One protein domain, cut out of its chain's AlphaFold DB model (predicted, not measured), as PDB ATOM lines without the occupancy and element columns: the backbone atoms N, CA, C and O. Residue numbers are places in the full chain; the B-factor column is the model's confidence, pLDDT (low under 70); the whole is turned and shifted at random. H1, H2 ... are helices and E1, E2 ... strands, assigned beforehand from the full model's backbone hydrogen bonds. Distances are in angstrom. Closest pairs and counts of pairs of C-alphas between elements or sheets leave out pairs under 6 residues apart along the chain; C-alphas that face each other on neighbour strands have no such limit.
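AT A GLANCE: This is residues 133 to 232 of the 404 residues of an uncharacterized protein of Dysgonomonas gadei ATCC BAA-286 (UniProt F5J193). The main part is a strongly twisted and curled sheet of five strands, which makes one wall of the body. H1, over its E3 and E4 end, and the small sheet E2 E5 make the side across from that wall, and residues 133 to 150, with no named element, wind along the side where E1, E7 and E2 stand. The printed part has 100 residues, with named elements in the order E1 E2 E3 E4 E5 H1 E6 E7; the large sheet runs E1 E7 E6 E3 E4 and is mixed, while E2 and E5 are antiparallel. The class is mixed, helices and strands, although under half of the residues, 49 of 100, are in named elements. The whole is compact, with a radius of gyration of the C-alphas of 12.9 A and spans of 34 by 28 by 19 A.

IN THESE COORDINATES: After residues 133 to 150, E1 holds residues 151 to 155, with C-alpha 151 at (-8.465, -32.674, -1.336). E2 is residues 162 to 165, E3 is 171 to 175, E4 is 180 to 183 and E5 is 191 to 194. H1, residues 196 to 207, measures 15.8 A from first to last C-alpha and begins with C-alpha 196 at (-8.761, -18.745, -5.379). E6, residues 213 to 218, measures 16.8 A. E7, residues 221 to 229, is the longest strand at 24.3 A and ends with C-alpha 229 at (-9.556, -22.901, 6.779).

HOW THE PARTS SIT: E1, an edge strand, is parallel to E7 at 25 degrees, with N 152 and O 225 2.8 A apart, within hydrogen-bond range. E6 and E7 form a hairpin, antiparallel at 158 degrees, with N 216 and O 224 at 2.8 A. E6 and E3 are antiparallel at 153 degrees, with N 174 and O 215 at 2.9 A. E3 and the edge strand E4 form the other hairpin, with N 173 and O 181 at 2.8 A. H1 is on this sheet at a height of 9.2 A, making two layers, a helix on one face of a sheet. It lies over E3, and only just over no other strand, with 4 of its C-alphas falling on E3 and 2 each on E6 and E4; it runs across the strands, at 65 degrees to E3 on the local plane. The closest C-alphas of E4 and H1 are those of Ile 181 and Phe 203, 7.7 A apart. Every O i to N i+4 pair in H1 is within hydrogen-bond range. E2 and E5 are antiparallel at 142 degrees, with N 164 and O 192 at 2.8 A, and both are apart from each strand of the large sheet. E2 and H1 are only just apart, their closest C-alphas 8.3 A from each other.

THE WHOLE: The C-alphas farthest apart are those of Val 187 and Gln 232, at 39.1 A. The printed part has no cut and no long link. Its mean pLDDT is 93.1, and no printed residue is under 70.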
ATOM      1  N   LEU A 133      -0.574 -33.922 -13.696       95.06
ATOM      2  CA  LEU A 133      -0.550 -32.505 -14.119       95.06
ATOM      3  C   LEU A 133      -1.241 -32.212 -15.463       95.06
ATOM      4  O   LEU A 133      -1.663 -31.085 -15.692       95.06
ATOM      5  N   ASP A 134      -1.382 -33.218 -16.324       91.69
ATOM      6  CA  ASP A 134      -2.167 -33.190 -17.570       91.69
ATOM      7  C   ASP A 134      -2.957 -34.509 -17.701       91.69
ATOM      8  O   ASP A 134      -2.972 -35.188 -18.729       91.69
ATOM      9  N   SER A 135      -3.540 -34.951 -16.581       82.12
ATOM     10  CA  SER A 135      -4.161 -36.271 -16.478       82.12
ATOM     11  C   SER A 135      -5.639 -36.250 -16.884       82.12
ATOM     12  O   SER A 135      -6.408 -35.434 -16.364       82.12
ATOM     13  N   PRO A 136      -6.102 -37.204 -17.716       74.81
ATOM     14  CA  PRO A 136      -7.528 -37.385 -17.982       74.81
ATOM     15  C   PRO A 136      -8.282 -38.031 -16.801       74.81
ATOM     16  O   PRO A 136      -9.513 -37.986 -16.758       74.81
ATOM     17  N   ASP A 137      -7.571 -38.600 -15.820       80.88
ATOM     18  CA  ASP A 137      -8.132 -39.464 -14.771       80.88
ATOM     19  C   ASP A 137      -8.694 -38.693 -13.561       80.88
ATOM     20  O   ASP A 137      -8.732 -39.212 -12.444       80.88
ATOM     21  N   ARG A 138      -9.154 -37.452 -13.773       79.44
ATOM     22  CA  ARG A 138      -9.811 -36.599 -12.759       79.44
ATOM     23  C   ARG A 138      -8.980 -36.388 -11.494       79.44
ATOM     24  O   ARG A 138      -9.490 -36.451 -10.377       79.44
ATOM     25  N   ARG A 139      -7.683 -36.166 -11.669       87.38
ATOM     26  CA  ARG A 139      -6.754 -35.884 -10.572       87.38
ATOM     27  C   ARG A 139      -6.508 -34.390 -10.463       87.38
ATOM     28  O   ARG A 139      -6.693 -33.645 -11.418       87.38
ATOM     29  N   GLN A 140      -6.086 -33.955  -9.283       91.44
ATOM     30  CA  GLN A 140      -5.675 -32.576  -9.052       91.44
ATOM     31  C   GLN A 140      -4.523 -32.211  -9.993       91.44
ATOM     32  O   GLN A 140      -3.426 -32.705  -9.809       91.44
ATOM     33  N   PHE A 141      -4.739 -31.314 -10.949       95.12
ATOM     34  CA  PHE A 141      -3.742 -30.968 -11.975       95.12
ATOM     35  C   PHE A 141      -2.860 -29.758 -11.619       95.12
ATOM     36  O   PHE A 141      -2.110 -29.261 -12.457       95.12
ATOM     37  N   LEU A 142      -2.965 -29.242 -10.392       96.12
ATOM     38  CA  LEU A 142      -2.179 -28.088  -9.959       96.12
ATOM     39  C   LEU A 142      -0.712 -28.482  -9.748       96.12
ATOM     40  O   LEU A 142      -0.418 -29.536  -9.177       96.12
ATOM     41  N   PHE A 143       0.204 -27.585 -10.105       96.31
ATOM     42  CA  PHE A 143       1.637 -27.676  -9.814       96.31
ATOM     43  C   PHE A 143       1.892 -27.335  -8.340       96.31
ATOM     44  O   PHE A 143       2.645 -26.429  -8.017       96.31
ATOM     45  N   SER A 144       1.227 -28.056  -7.438       94.50
ATOM     46  CA  SER A 144       1.390 -27.942  -5.990       94.50
ATOM     47  C   SER A 144       2.080 -29.183  -5.439       94.50
ATOM     48  O   SER A 144       1.800 -30.303  -5.893       94.50
ATOM     49  N   THR A 145       2.962 -28.989  -4.460       94.19
ATOM     50  CA  THR A 145       3.658 -30.072  -3.742       94.19
ATOM     51  C   THR A 145       3.057 -30.368  -2.372       94.19
ATOM     52  O   THR A 145       3.463 -31.337  -1.729       94.19
ATOM     53  N   ARG A 146       2.039 -29.607  -1.947       90.94
ATOM     54  CA  ARG A 146       1.339 -29.810  -0.666       90.94
ATOM     55  C   ARG A 146       0.746 -31.202  -0.531       90.94
ATOM     56  O   ARG A 146       0.802 -31.813   0.529       90.94
ATOM     57  N   THR A 147       0.118 -31.685  -1.597       89.81
ATOM     58  CA  THR A 147      -0.521 -32.997  -1.625       89.81
ATOM     59  C   THR A 147      -0.674 -33.483  -3.061       89.81
ATOM     60  O   THR A 147      -0.771 -32.684  -3.988       89.81
ATOM     61  N   ASN A 148      -0.720 -34.805  -3.232       88.88
ATOM     62  CA  ASN A 148      -1.184 -35.449  -4.468       88.88
ATOM     63  C   ASN A 148      -2.669 -35.852  -4.377       88.88
ATOM     64  O   ASN A 148      -3.204 -36.466  -5.302       88.88
ATOM     65  N   SER A 149      -3.317 -35.584  -3.238       89.25
ATOM     66  CA  SER A 149      -4.733 -35.862  -3.014       89.25
ATOM     67  C   SER A 149      -5.620 -34.942  -3.851       89.25
ATOM     68  O   SER A 149      -5.255 -33.818  -4.182       89.25
ATOM     69  N   ASN A 150      -6.844 -35.388  -4.119       91.50
ATOM     70  CA  ASN A 150      -7.882 -34.530  -4.682       91.50
ATOM     71  C   ASN A 150      -8.516 -33.589  -3.637       91.50
ATOM     72  O   ASN A 150      -9.451 -32.871  -3.971       91.50
ATOM     73  N   GLN A 151      -8.060 -33.612  -2.383       92.81
ATOM     74  CA  GLN A 151      -8.465 -32.674  -1.336       92.81
ATOM     75  C   GLN A 151      -7.279 -31.783  -0.980       92.81
ATOM     76  O   GLN A 151      -6.359 -32.224  -0.292       92.81
ATOM     77  N   ILE A 152      -7.318 -30.529  -1.415       93.62
ATOM     78  CA  ILE A 152      -6.347 -29.514  -1.017       93.62
ATOM     79  C   ILE A 152      -6.908 -28.784   0.193       93.62
ATOM     80  O   ILE A 152      -8.043 -28.308   0.174       93.62
ATOM     81  N   ARG A 153      -6.105 -28.693   1.249       91.75
ATOM     82  CA  ARG A 153      -6.407 -27.891   2.433       91.75
ATOM     83  C   ARG A 153      -5.335 -26.824   2.562       91.75
ATOM     84  O   ARG A 153      -4.155 -27.158   2.538       91.75
ATOM     85  N   LEU A 154      -5.754 -25.575   2.680       91.19
ATOM     86  CA  LEU A 154      -4.869 -24.448   2.943       91.19
ATOM     87  C   LEU A 154      -5.568 -23.441   3.846       91.19
ATOM     88  O   LEU A 154      -6.796 -23.445   3.967       91.19
ATOM     89  N   ARG A 155      -4.783 -22.586   4.485       89.12
ATOM     90  CA  ARG A 155      -5.316 -21.510   5.322       89.12
ATOM     91  C   ARG A 155      -5.575 -20.274   4.477       89.12
ATOM     92  O   ARG A 155      -4.992 -20.107   3.413       89.12
ATOM     93  N   GLU A 156      -6.442 -19.397   4.960       88.81
ATOM     94  CA  GLU A 156      -6.801 -18.161   4.261       88.81
ATOM     95  C   GLU A 156      -5.580 -17.300   3.898       88.81
ATOM     96  O   GLU A 156      -5.474 -16.843   2.766       88.81
ATOM     97  N   ARG A 157      -4.602 -17.183   4.805       86.31
ATOM     98  CA  ARG A 157      -3.337 -16.457   4.577       86.31
ATOM     99  C   ARG A 157      -2.343 -17.173   3.650       86.31
ATOM    100  O   ARG A 157      -1.305 -16.616   3.332       86.31
ATOM    101  N   GLU A 158      -2.635 -18.402   3.231       90.19
ATOM    102  CA  GLU A 158      -1.801 -19.170   2.295       90.19
ATOM    103  C   GLU A 158      -2.315 -19.109   0.851       90.19
ATOM    104  O   GLU A 158      -1.764 -19.781  -0.029       90.19
ATOM    105  N   LEU A 159      -3.390 -18.352   0.608       90.81
ATOM    106  CA  LEU A 159      -3.932 -18.159  -0.727       90.81
ATOM    107  C   LEU A 159      -2.895 -17.457  -1.608       90.81
ATOM    108  O   LEU A 159      -2.390 -16.379  -1.311       90.81
ATOM    109  N   TYR A 160      -2.557 -18.124  -2.702       91.12
ATOM    110  CA  TYR A 160      -1.706 -17.607  -3.759       91.12
ATOM    111  C   TYR A 160      -2.082 -18.314  -5.066       91.12
ATOM    112  O   TYR A 160      -2.520 -19.472  -5.006       91.12
ATOM    113  N   PRO A 161      -1.940 -17.673  -6.241       93.25
ATOM    114  CA  PRO A 161      -2.322 -18.292  -7.501       93.25
ATOM    115  C   PRO A 161      -1.585 -19.615  -7.755       93.25
ATOM    116  O   PRO A 161      -0.357 -19.679  -7.714       93.25
ATOM    117  N   PHE A 162      -2.336 -20.675  -8.064       95.00
ATOM    118  CA  PHE A 162      -1.778 -21.991  -8.380       95.00
ATOM    119  C   PHE A 162      -1.554 -22.150  -9.876       95.00
ATOM    120  O   PHE A 162      -2.455 -21.884 -10.669       95.00
ATOM    121  N   VAL A 163      -0.391 -22.663 -10.272       95.50
ATOM    122  CA  VAL A 163      -0.096 -22.929 -11.684       95.50
ATOM    123  C   VAL A 163      -0.711 -24.258 -12.140       95.50
ATOM    124  O   VAL A 163      -0.737 -25.233 -11.386       95.50
ATOM    125  N   PHE A 164      -1.192 -24.311 -13.382       96.38
ATOM    126  CA  PHE A 164      -1.696 -25.516 -14.037       96.38
ATOM    127  C   PHE A 164      -1.605 -25.461 -15.568       96.38
ATOM    128  O   PHE A 164      -1.405 -24.399 -16.153       96.38
ATOM    129  N   ILE A 165      -1.790 -26.611 -16.224       96.12
ATOM    130  CA  ILE A 165      -1.931 -26.713 -17.683       96.12
ATOM    131  C   ILE A 165      -3.419 -26.650 -18.041       96.12
ATOM    132  O   ILE A 165      -4.216 -27.460 -17.569       96.12
ATOM    133  N   HIS A 166      -3.810 -25.692 -18.881       95.62
ATOM    134  CA  HIS A 166      -5.214 -25.488 -19.219       95.62
ATOM    135  C   HIS A 166      -5.783 -26.676 -20.025       95.62
ATOM    136  O   HIS A 166      -5.202 -27.050 -21.050       95.62
ATOM    137  N   PRO A 167      -6.947 -27.242 -19.643       94.75
ATOM    138  CA  PRO A 167      -7.492 -28.455 -20.263       94.75
ATOM    139  C   PRO A 167      -8.070 -28.241 -21.671       94.75
ATOM    140  O   PRO A 167      -8.325 -29.204 -22.393       94.75
ATOM    141  N   GLY A 168      -8.287 -26.988 -22.079       95.19
ATOM    142  CA  GLY A 168      -8.941 -26.651 -23.350       95.19
ATOM    143  C   GLY A 168     -10.464 -26.577 -23.278       95.19
ATOM    144  O   GLY A 168     -11.120 -26.365 -24.292       95.19
ATOM    145  N   THR A 169     -11.032 -26.769 -22.092       94.62
ATOM    146  CA  THR A 169     -12.471 -26.774 -21.828       94.62
ATOM    147  C   THR A 169     -12.797 -25.813 -20.685       94.62
ATOM    148  O   THR A 169     -11.897 -25.465 -19.915       94.62
ATOM    149  N   PRO A 170     -14.054 -25.344 -20.566       95.88
ATOM    150  CA  PRO A 170     -14.441 -24.461 -19.474       95.88
ATOM    151  C   PRO A 170     -14.246 -25.130 -18.109       95.88
ATOM    152  O   PRO A 170     -14.536 -26.319 -17.940       95.88
ATOM    153  N   ILE A 171     -13.799 -24.345 -17.131       97.38
ATOM    154  CA  ILE A 171     -13.579 -24.792 -15.753       97.38
ATOM    155  C   ILE A 171     -14.695 -24.216 -14.891       97.38
ATOM    156  O   ILE A 171     -14.953 -23.016 -14.923       97.38
ATOM    157  N   SER A 172     -15.375 -25.067 -14.130       98.00
ATOM    158  CA  SER A 172     -16.449 -24.657 -13.226       98.00
ATOM    159  C   SER A 172     -16.030 -24.816 -11.774       98.00
ATOM    160  O   SER A 172     -15.438 -25.820 -11.389       98.00
ATOM    161  N   PHE A 173     -16.387 -23.830 -10.969       98.19
ATOM    162  CA  PHE A 173     -16.137 -23.768  -9.539       98.19
ATOM    163  C   PHE A 173     -17.474 -23.855  -8.824       98.19
ATOM    164  O   PHE A 173     -18.343 -23.019  -9.062       98.19
ATOM    165  N   VAL A 174     -17.645 -24.871  -7.982       98.06
ATOM    166  CA  VAL A 174     -18.917 -25.165  -7.316       98.06
ATOM    167  C   VAL A 174     -18.740 -25.102  -5.804       98.06
ATOM    168  O   VAL A 174     -17.876 -25.788  -5.260       98.06
ATOM    169  N   THR A 175     -19.551 -24.300  -5.114       97.56
ATOM    170  CA  THR A 175     -19.524 -24.212  -3.643       97.56
ATOM    171  C   THR A 175     -20.431 -25.257  -2.993       97.56
ATOM    172  O   THR A 175     -21.256 -25.893  -3.655       97.56
ATOM    173  N   SER A 176     -20.324 -25.424  -1.671       93.94
ATOM    174  CA  SER A 176     -21.195 -26.320  -0.892       93.94
ATOM    175  C   SER A 176     -22.686 -25.985  -1.010       93.94
ATOM    176  O   SER A 176     -23.523 -26.871  -0.865       93.94
ATOM    177  N   ASN A 177     -23.018 -24.727  -1.309       93.75
ATOM    178  CA  ASN A 177     -24.393 -24.256  -1.483       93.75
ATOM    179  C   ASN A 177     -24.904 -24.419  -2.926       93.75
ATOM    180  O   ASN A 177     -25.974 -23.914  -3.266       93.75
ATOM    181  N   GLY A 178     -24.133 -25.077  -3.800       94.19
ATOM    182  CA  GLY A 178     -24.481 -25.274  -5.206       94.19
ATOM    183  C   GLY A 178     -24.337 -24.016  -6.068       94.19
ATOM    184  O   GLY A 178     -24.867 -23.984  -7.177       94.19
ATOM    185  N   ARG A 179     -23.638 -22.974  -5.589       97.25
ATOM    186  CA  ARG A 179     -23.306 -21.794  -6.403       97.25
ATOM    187  C   ARG A 179     -22.209 -22.143  -7.388       97.25
ATOM    188  O   ARG A 179     -21.281 -22.867  -7.035       97.25
ATOM    189  N   ILE A 180     -22.318 -21.618  -8.607       97.31
ATOM    190  CA  ILE A 180     -21.407 -21.946  -9.702       97.31
ATOM    191  C   ILE A 180     -20.846 -20.665 -10.307       97.31
ATOM    192  O   ILE A 180     -21.587 -19.728 -10.608       97.31
ATOM    193  N   ILE A 181     -19.533 -20.650 -10.508       97.44
ATOM    194  CA  ILE A 181     -18.843 -19.713 -11.393       97.44
ATOM    195  C   ILE A 181     -18.125 -20.555 -12.441       97.44
ATOM    196  O   ILE A 181     -17.404 -21.486 -12.093       97.44
ATOM    197  N   THR A 182     -18.317 -20.246 -13.721       97.00
ATOM    198  CA  THR A 182     -17.652 -20.950 -14.823       97.00
ATOM    199  C   THR A 182     -16.736 -19.988 -15.557       97.00
ATOM    200  O   THR A 182     -17.176 -18.938 -16.022       97.00
ATOM    201  N   TYR A 183     -15.466 -20.360 -15.671       96.12
ATOM    202  CA  TYR A 183     -14.481 -19.642 -16.462       96.12
ATOM    203  C   TYR A 183     -14.413 -20.241 -17.880       96.12
ATOM    204  O   TYR A 183     -14.404 -21.472 -18.019       96.12
ATOM    205  N   PRO A 184     -14.404 -19.409 -18.940       95.06
ATOM    206  CA  PRO A 184     -14.402 -19.880 -20.323       95.06
ATOM    207  C   PRO A 184     -13.136 -20.669 -20.678       95.06
ATOM    208  O   PRO A 184     -12.091 -20.534 -20.048       95.06
ATOM    209  N   ALA A 185     -13.221 -21.494 -21.721       95.38
ATOM    210  CA  ALA A 185     -12.077 -22.263 -22.186       95.38
ATOM    211  C   ALA A 185     -10.971 -21.358 -22.755       95.38
ATOM    212  O   ALA A 185     -11.220 -20.564 -23.661       95.38
ATOM    213  N   LEU A 186      -9.741 -21.543 -22.280       94.69
ATOM    214  CA  LEU A 186      -8.517 -21.095 -22.945       94.69
ATOM    215  C   LEU A 186      -7.907 -22.218 -23.795       94.69
ATOM    216  O   LEU A 186      -8.304 -23.382 -23.701       94.69
ATOM    217  N   VAL A 187      -6.903 -21.875 -24.608       94.56
ATOM    218  CA  VAL A 187      -6.183 -22.826 -25.468       94.56
ATOM    219  C   VAL A 187      -5.600 -23.973 -24.636       94.56
ATOM    220  O   VAL A 187      -4.907 -23.751 -23.642       94.56
ATOM    221  N   LYS A 188      -5.885 -25.212 -25.054       94.25
ATOM    222  CA  LYS A 188      -5.378 -26.421 -24.395       94.25
ATOM    223  C   LYS A 188      -3.850 -26.413 -24.337       94.25
ATOM    224  O   LYS A 188      -3.194 -26.102 -25.327       94.25
ATOM    225  N   GLY A 189      -3.292 -26.820 -23.203       92.81
ATOM    226  CA  GLY A 189      -1.849 -26.959 -23.025       92.81
ATOM    227  C   GLY A 189      -1.153 -25.686 -22.539       92.81
ATOM    228  O   GLY A 189      -0.007 -25.765 -22.108       92.81
ATOM    229  N   ASN A 190      -1.814 -24.523 -22.562       92.94
ATOM    230  CA  ASN A 190      -1.224 -23.299 -22.023       92.94
ATOM    231  C   ASN A 190      -1.048 -23.389 -20.507       92.94
ATOM    232  O   ASN A 190      -1.990 -23.732 -19.792       92.94
ATOM    233  N   ALA A 191       0.135 -23.019 -20.021       94.06
ATOM    234  CA  ALA A 191       0.353 -22.808 -18.599       94.06
ATOM    235  C   ALA A 191      -0.444 -21.577 -18.142       94.06
ATOM    236  O   ALA A 191      -0.368 -20.510 -18.757       94.06
ATOM    237  N   CYS A 192      -1.229 -21.741 -17.086       94.94
ATOM    238  CA  CYS A 192      -2.085 -20.713 -16.511       94.94
ATOM    239  C   CYS A 192      -1.935 -20.692 -14.990       94.94
ATOM    240  O   CYS A 192      -1.542 -21.692 -14.392       94.94
ATOM    241  N   THR A 193      -2.294 -19.583 -14.357       95.12
ATOM    242  CA  THR A 193      -2.511 -19.512 -12.911       95.12
ATOM    243  C   THR A 193      -4.002 -19.525 -12.597       95.12
ATOM    244  O   THR A 193      -4.814 -19.115 -13.422       95.12
ATOM    245  N   MET A 194      -4.365 -20.023 -11.419       95.44
ATOM    246  CA  MET A 194      -5.721 -20.039 -10.878       95.44
ATOM    247  C   MET A 194      -5.710 -19.394  -9.498       95.44
ATOM    248  O   MET A 194      -5.089 -19.924  -8.574       95.44
ATOM    249  N   ASP A 195      -6.399 -18.265  -9.362       95.06
ATOM    250  CA  ASP A 195      -6.430 -17.479  -8.135       95.06
ATOM    251  C   ASP A 195      -7.734 -17.691  -7.350       95.06
ATOM    252  O   ASP A 195      -8.800 -17.160  -7.681       95.06
ATOM    253  N   PHE A 196      -7.637 -18.474  -6.272       95.06
ATOM    254  CA  PHE A 196      -8.761 -18.745  -5.379       95.06
ATOM    255  C   PHE A 196      -9.162 -17.537  -4.522       95.06
ATOM    256  O   PHE A 196     -10.304 -17.496  -4.071       95.06
ATOM    257  N   GLU A 197      -8.285 -16.555  -4.303       92.75
ATOM    258  CA  GLU A 197      -8.651 -15.318  -3.608       92.75
ATOM    259  C   GLU A 197      -9.570 -14.473  -4.493       92.75
ATOM    260  O   GLU A 197     -10.692 -14.144  -4.095       92.75
ATOM    261  N   THR A 198      -9.166 -14.248  -5.747       94.06
ATOM    262  CA  THR A 198     -10.024 -13.609  -6.754       94.06
ATOM    263  C   THR A 198     -11.349 -14.364  -6.915       94.06
ATOM    264  O   THR A 198     -12.415 -13.745  -6.922       94.06
ATOM    265  N   LEU A 199     -11.326 -15.703  -6.962       96.12
ATOM    266  CA  LEU A 199     -12.545 -16.518  -7.036       96.12
ATOM    267  C   LEU A 199     -13.502 -16.260  -5.867       96.12
ATOM    268  O   LEU A 199     -14.707 -16.107  -6.071       96.12
ATOM    269  N   ARG A 200     -12.982 -16.232  -4.635       94.62
ATOM    270  CA  ARG A 200     -13.783 -15.976  -3.432       94.62
ATOM    271  C   ARG A 200     -14.411 -14.591  -3.479       94.62
ATOM    272  O   ARG A 200     -15.606 -14.476  -3.220       94.62
ATOM    273  N   ASN A 201     -13.659 -13.576  -3.895       93.94
ATOM    274  CA  ASN A 201     -14.173 -12.216  -4.060       93.94
ATOM    275  C   ASN A 201     -15.293 -12.143  -5.110       93.94
ATOM    276  O   ASN A 201     -16.276 -11.419  -4.924       93.94
ATOM    277  N   MET A 202     -15.212 -12.942  -6.179       95.94
ATOM    278  CA  MET A 202     -16.303 -13.072  -7.151       95.94
ATOM    279  C   MET A 202     -17.554 -13.713  -6.534       95.94
ATOM    280  O   MET A 202     -18.659 -13.228  -6.771       95.94
ATOM    281  N   PHE A 203     -17.410 -14.769  -5.722       97.19
ATOM    282  CA  PHE A 203     -18.547 -15.370  -5.010       97.19
ATOM    283  C   PHE A 203     -19.197 -14.394  -4.022       97.19
ATOM    284  O   PHE A 203     -20.426 -14.311  -3.979       97.19
ATOM    285  N   VAL A 204     -18.399 -13.606  -3.296       96.38
ATOM    286  CA  VAL A 204     -18.907 -12.555  -2.401       96.38
ATOM    287  C   VAL A 204     -19.698 -11.524  -3.201       96.38
ATOM    288  O   VAL A 204     -20.832 -11.211  -2.856       96.38
ATOM    289  N   SER A 205     -19.146 -11.054  -4.317       96.12
ATOM    290  CA  SER A 205     -19.779 -10.017  -5.137       96.12
ATOM    291  C   SER A 205     -21.083 -10.482  -5.797       96.12
ATOM    292  O   SER A 205     -22.036  -9.714  -5.887       96.12
ATOM    293  N   LEU A 206     -21.138 -11.732  -6.271       96.62
ATOM    294  CA  LEU A 206     -22.285 -12.260  -7.022       96.62
ATOM    295  C   LEU A 206     -23.363 -12.881  -6.132       96.62
ATOM    296  O   LEU A 206     -24.546 -12.826  -6.466       96.62
ATOM    297  N   TYR A 207     -22.961 -13.510  -5.029       96.56
ATOM    298  CA  TYR A 207     -23.841 -14.346  -4.211       96.56
ATOM    299  C   TYR A 207     -23.857 -13.958  -2.730       96.56
ATOM    300  O   TYR A 207     -24.595 -14.583  -1.968       96.56
ATOM    301  N   ASN A 208     -23.080 -12.947  -2.315       95.19
ATOM    302  CA  ASN A 208     -22.880 -12.579  -0.910       95.19
ATOM    303  C   ASN A 208     -22.428 -13.777  -0.051       95.19
ATOM    304  O   ASN A 208     -22.867 -13.961   1.083       95.19
ATOM    305  N   GLU A 209     -21.576 -14.627  -0.630       93.19
ATOM    306  CA  GLU A 209     -21.055 -15.847  -0.016       93.19
ATOM    307  C   GLU A 209     -19.528 -15.811  -0.041       93.19
ATOM    308  O   GLU A 209     -18.932 -15.637  -1.100       93.19
ATOM    309  N   LEU A 210     -18.897 -16.029   1.115       93.94
ATOM    310  CA  LEU A 210     -17.457 -16.252   1.215       93.94
ATOM    311  C   LEU A 210     -17.198 -17.761   1.359       93.94
ATOM    312  O   LEU A 210     -17.231 -18.279   2.479       93.94
ATOM    313  N   PRO A 211     -16.983 -18.501   0.256       94.38
ATOM    314  CA  PRO A 211     -16.887 -19.949   0.327       94.38
ATOM    315  C   PRO A 211     -15.592 -20.391   1.016       94.38
ATOM    316  O   PRO A 211     -14.503 -19.880   0.735       94.38
ATOM    317  N   SER A 212     -15.723 -21.388   1.894       94.69
ATOM    318  CA  SER A 212     -14.618 -22.135   2.512       94.69
ATOM    319  C   SER A 212     -14.383 -23.496   1.848       94.69
ATOM    320  O   SER A 212     -13.379 -24.150   2.112       94.69
ATOM    321  N   PHE A 213     -15.291 -23.929   0.970       97.19
ATOM    322  CA  PHE A 213     -15.181 -25.162   0.200       97.19
ATOM    323  C   PHE A 213     -15.547 -24.903  -1.260       97.19
ATOM    324  O   PHE A 213     -16.615 -24.362  -1.552       97.19
ATOM    325  N   ILE A 214     -14.663 -25.312  -2.168       98.00
ATOM    326  CA  ILE A 214     -14.815 -25.122  -3.610       98.00
ATOM    327  C   ILE A 214     -14.434 -26.426  -4.310       98.00
ATOM    328  O   ILE A 214     -13.316 -26.915  -4.159       98.00
ATOM    329  N   SER A 215     -15.347 -26.983  -5.096       97.81
ATOM    330  CA  SER A 215     -15.074 -28.105  -5.992       97.81
ATOM    331  C   SER A 215     -14.741 -27.584  -7.387       97.81
ATOM    332  O   SER A 215     -15.453 -26.731  -7.921       97.81
ATOM    333  N   VAL A 216     -13.655 -28.087  -7.973       97.69
ATOM    334  CA  VAL A 216     -13.192 -27.722  -9.315       97.69
ATOM    335  C   VAL A 216     -13.597 -28.814 -10.293       97.69
ATOM    336  O   VAL A 216     -13.180 -29.973 -10.184       97.69
ATOM    337  N   LEU A 217     -14.436 -28.431 -11.251       96.38
ATOM    338  CA  LEU A 217     -15.018 -29.307 -12.251       96.38
ATOM    339  C   LEU A 217     -14.524 -28.932 -13.647       96.38
ATOM    340  O   LEU A 217     -14.472 -27.759 -14.011       96.38
ATOM    341  N   ILE A 218     -14.258 -29.949 -14.459       94.12
ATOM    342  CA  ILE A 218     -14.036 -29.810 -15.899       94.12
ATOM    343  C   ILE A 218     -15.079 -30.677 -16.593       94.12
ATOM    344  O   ILE A 218     -15.206 -31.858 -16.264       94.12
ATOM    345  N   ASP A 219     -15.832 -30.100 -17.534       89.00
ATOM    346  CA  ASP A 219     -16.880 -30.827 -18.274       89.00
ATOM    347  C   ASP A 219     -17.861 -31.559 -17.324       89.00
ATOM    348  O   ASP A 219     -18.139 -32.754 -17.442       89.00
ATOM    349  N   GLY A 220     -18.289 -30.856 -16.266       86.50
ATOM    350  CA  GLY A 220     -19.206 -31.374 -15.242       86.50
ATOM    351  C   GLY A 220     -18.635 -32.463 -14.319       86.50
ATOM    352  O   GLY A 220     -19.343 -32.949 -13.440       86.50
ATOM    353  N   LYS A 221     -17.367 -32.859 -14.475       92.00
ATOM    354  CA  LYS A 221     -16.713 -33.887 -13.650       92.00
ATOM    355  C   LYS A 221     -15.819 -33.228 -12.610       92.00
ATOM    356  O   LYS A 221     -15.001 -32.392 -12.965       92.00
ATOM    357  N   SER A 222     -15.932 -33.642 -11.350       93.19
ATOM    358  CA  SER A 222     -15.062 -33.174 -10.260       93.19
ATOM    359  C   SER A 222     -13.640 -33.711 -10.421       93.19
ATOM    360  O   SER A 222     -13.464 -34.924 -10.549       93.19
ATOM    361  N   PHE A 223     -12.645 -32.825 -10.364       95.00
ATOM    362  CA  PHE A 223     -11.217 -33.171 -10.388       95.00
ATOM    363  C   PHE A 223     -10.600 -33.078  -8.991       95.00
ATOM    364  O   PHE A 223      -9.914 -33.996  -8.548       95.00
ATOM    365  N   PHE A 224     -10.860 -31.990  -8.270       95.62
ATOM    366  CA  PHE A 224     -10.377 -31.807  -6.905       95.62
ATOM    367  C   PHE A 224     -11.219 -30.782  -6.152       95.62
ATOM    368  O   PHE A 224     -11.977 -30.017  -6.743       95.62
ATOM    369  N   ASN A 225     -11.063 -30.776  -4.836       96.31
ATOM    370  CA  ASN A 225     -11.695 -29.834  -3.938       96.31
ATOM    371  C   ASN A 225     -10.630 -29.027  -3.207       96.31
ATOM    372  O   ASN A 225      -9.569 -29.545  -2.849       96.31
ATOM    373  N   VAL A 226     -10.966 -27.778  -2.932       96.81
ATOM    374  CA  VAL A 226     -10.179 -26.854  -2.133       96.81
ATOM    375  C   VAL A 226     -10.981 -26.511  -0.890       96.81
ATOM    376  O   VAL A 226     -12.119 -26.058  -0.980       96.81
ATOM    377  N   THR A 227     -10.394 -26.771   0.272       96.31
ATOM    378  CA  THR A 227     -10.928 -26.373   1.574       96.31
ATOM    379  C   THR A 227     -10.029 -25.294   2.156       96.31
ATOM    380  O   THR A 227      -8.831 -25.517   2.335       96.31
ATOM    381  N   ILE A 228     -10.617 -24.144   2.455       94.88
ATOM    382  CA  ILE A 228      -9.943 -22.970   2.995       94.88
ATOM    383  C   ILE A 228     -10.335 -22.854   4.457       94.88
ATOM    384  O   ILE A 228     -11.509 -22.671   4.788       94.88
ATOM    385  N   THR A 229      -9.355 -23.014   5.336       90.81
ATOM    386  CA  THR A 229      -9.556 -22.901   6.779       90.81
ATOM    387  C   THR A 229      -9.242 -21.484   7.249       90.81
ATOM    388  O   THR A 229      -8.327 -20.859   6.703       90.81
ATOM    389  N   PRO A 230      -9.941 -20.979   8.280       83.81
ATOM    390  CA  PRO A 230      -9.579 -19.707   8.892       83.81
ATOM    391  C   PRO A 230      -8.146 -19.761   9.433       83.81
ATOM    392  O   PRO A 230      -7.619 -20.841   9.726       83.81
ATOM    393  N   ALA A 231      -7.525 -18.590   9.574       71.19
ATOM    394  CA  ALA A 231      -6.243 -18.477  10.257       71.19
ATOM    395  C   ALA A 231      -6.364 -19.005  11.700       71.19
ATOM    396  O   ALA A 231      -7.376 -18.788  12.374       71.19
ATOM    397  N   GLN A 232      -5.348 -19.732  12.170       72.50
ATOM    398  CA  GLN A 232      -5.283 -20.139  13.576       72.50
ATOM    399  C   GLN A 232      -5.012 -18.919  14.454       72.50
ATOM    400  O   GLN A 232      -4.302 -18.021  14.037       72.50
TER     401      GLN A 232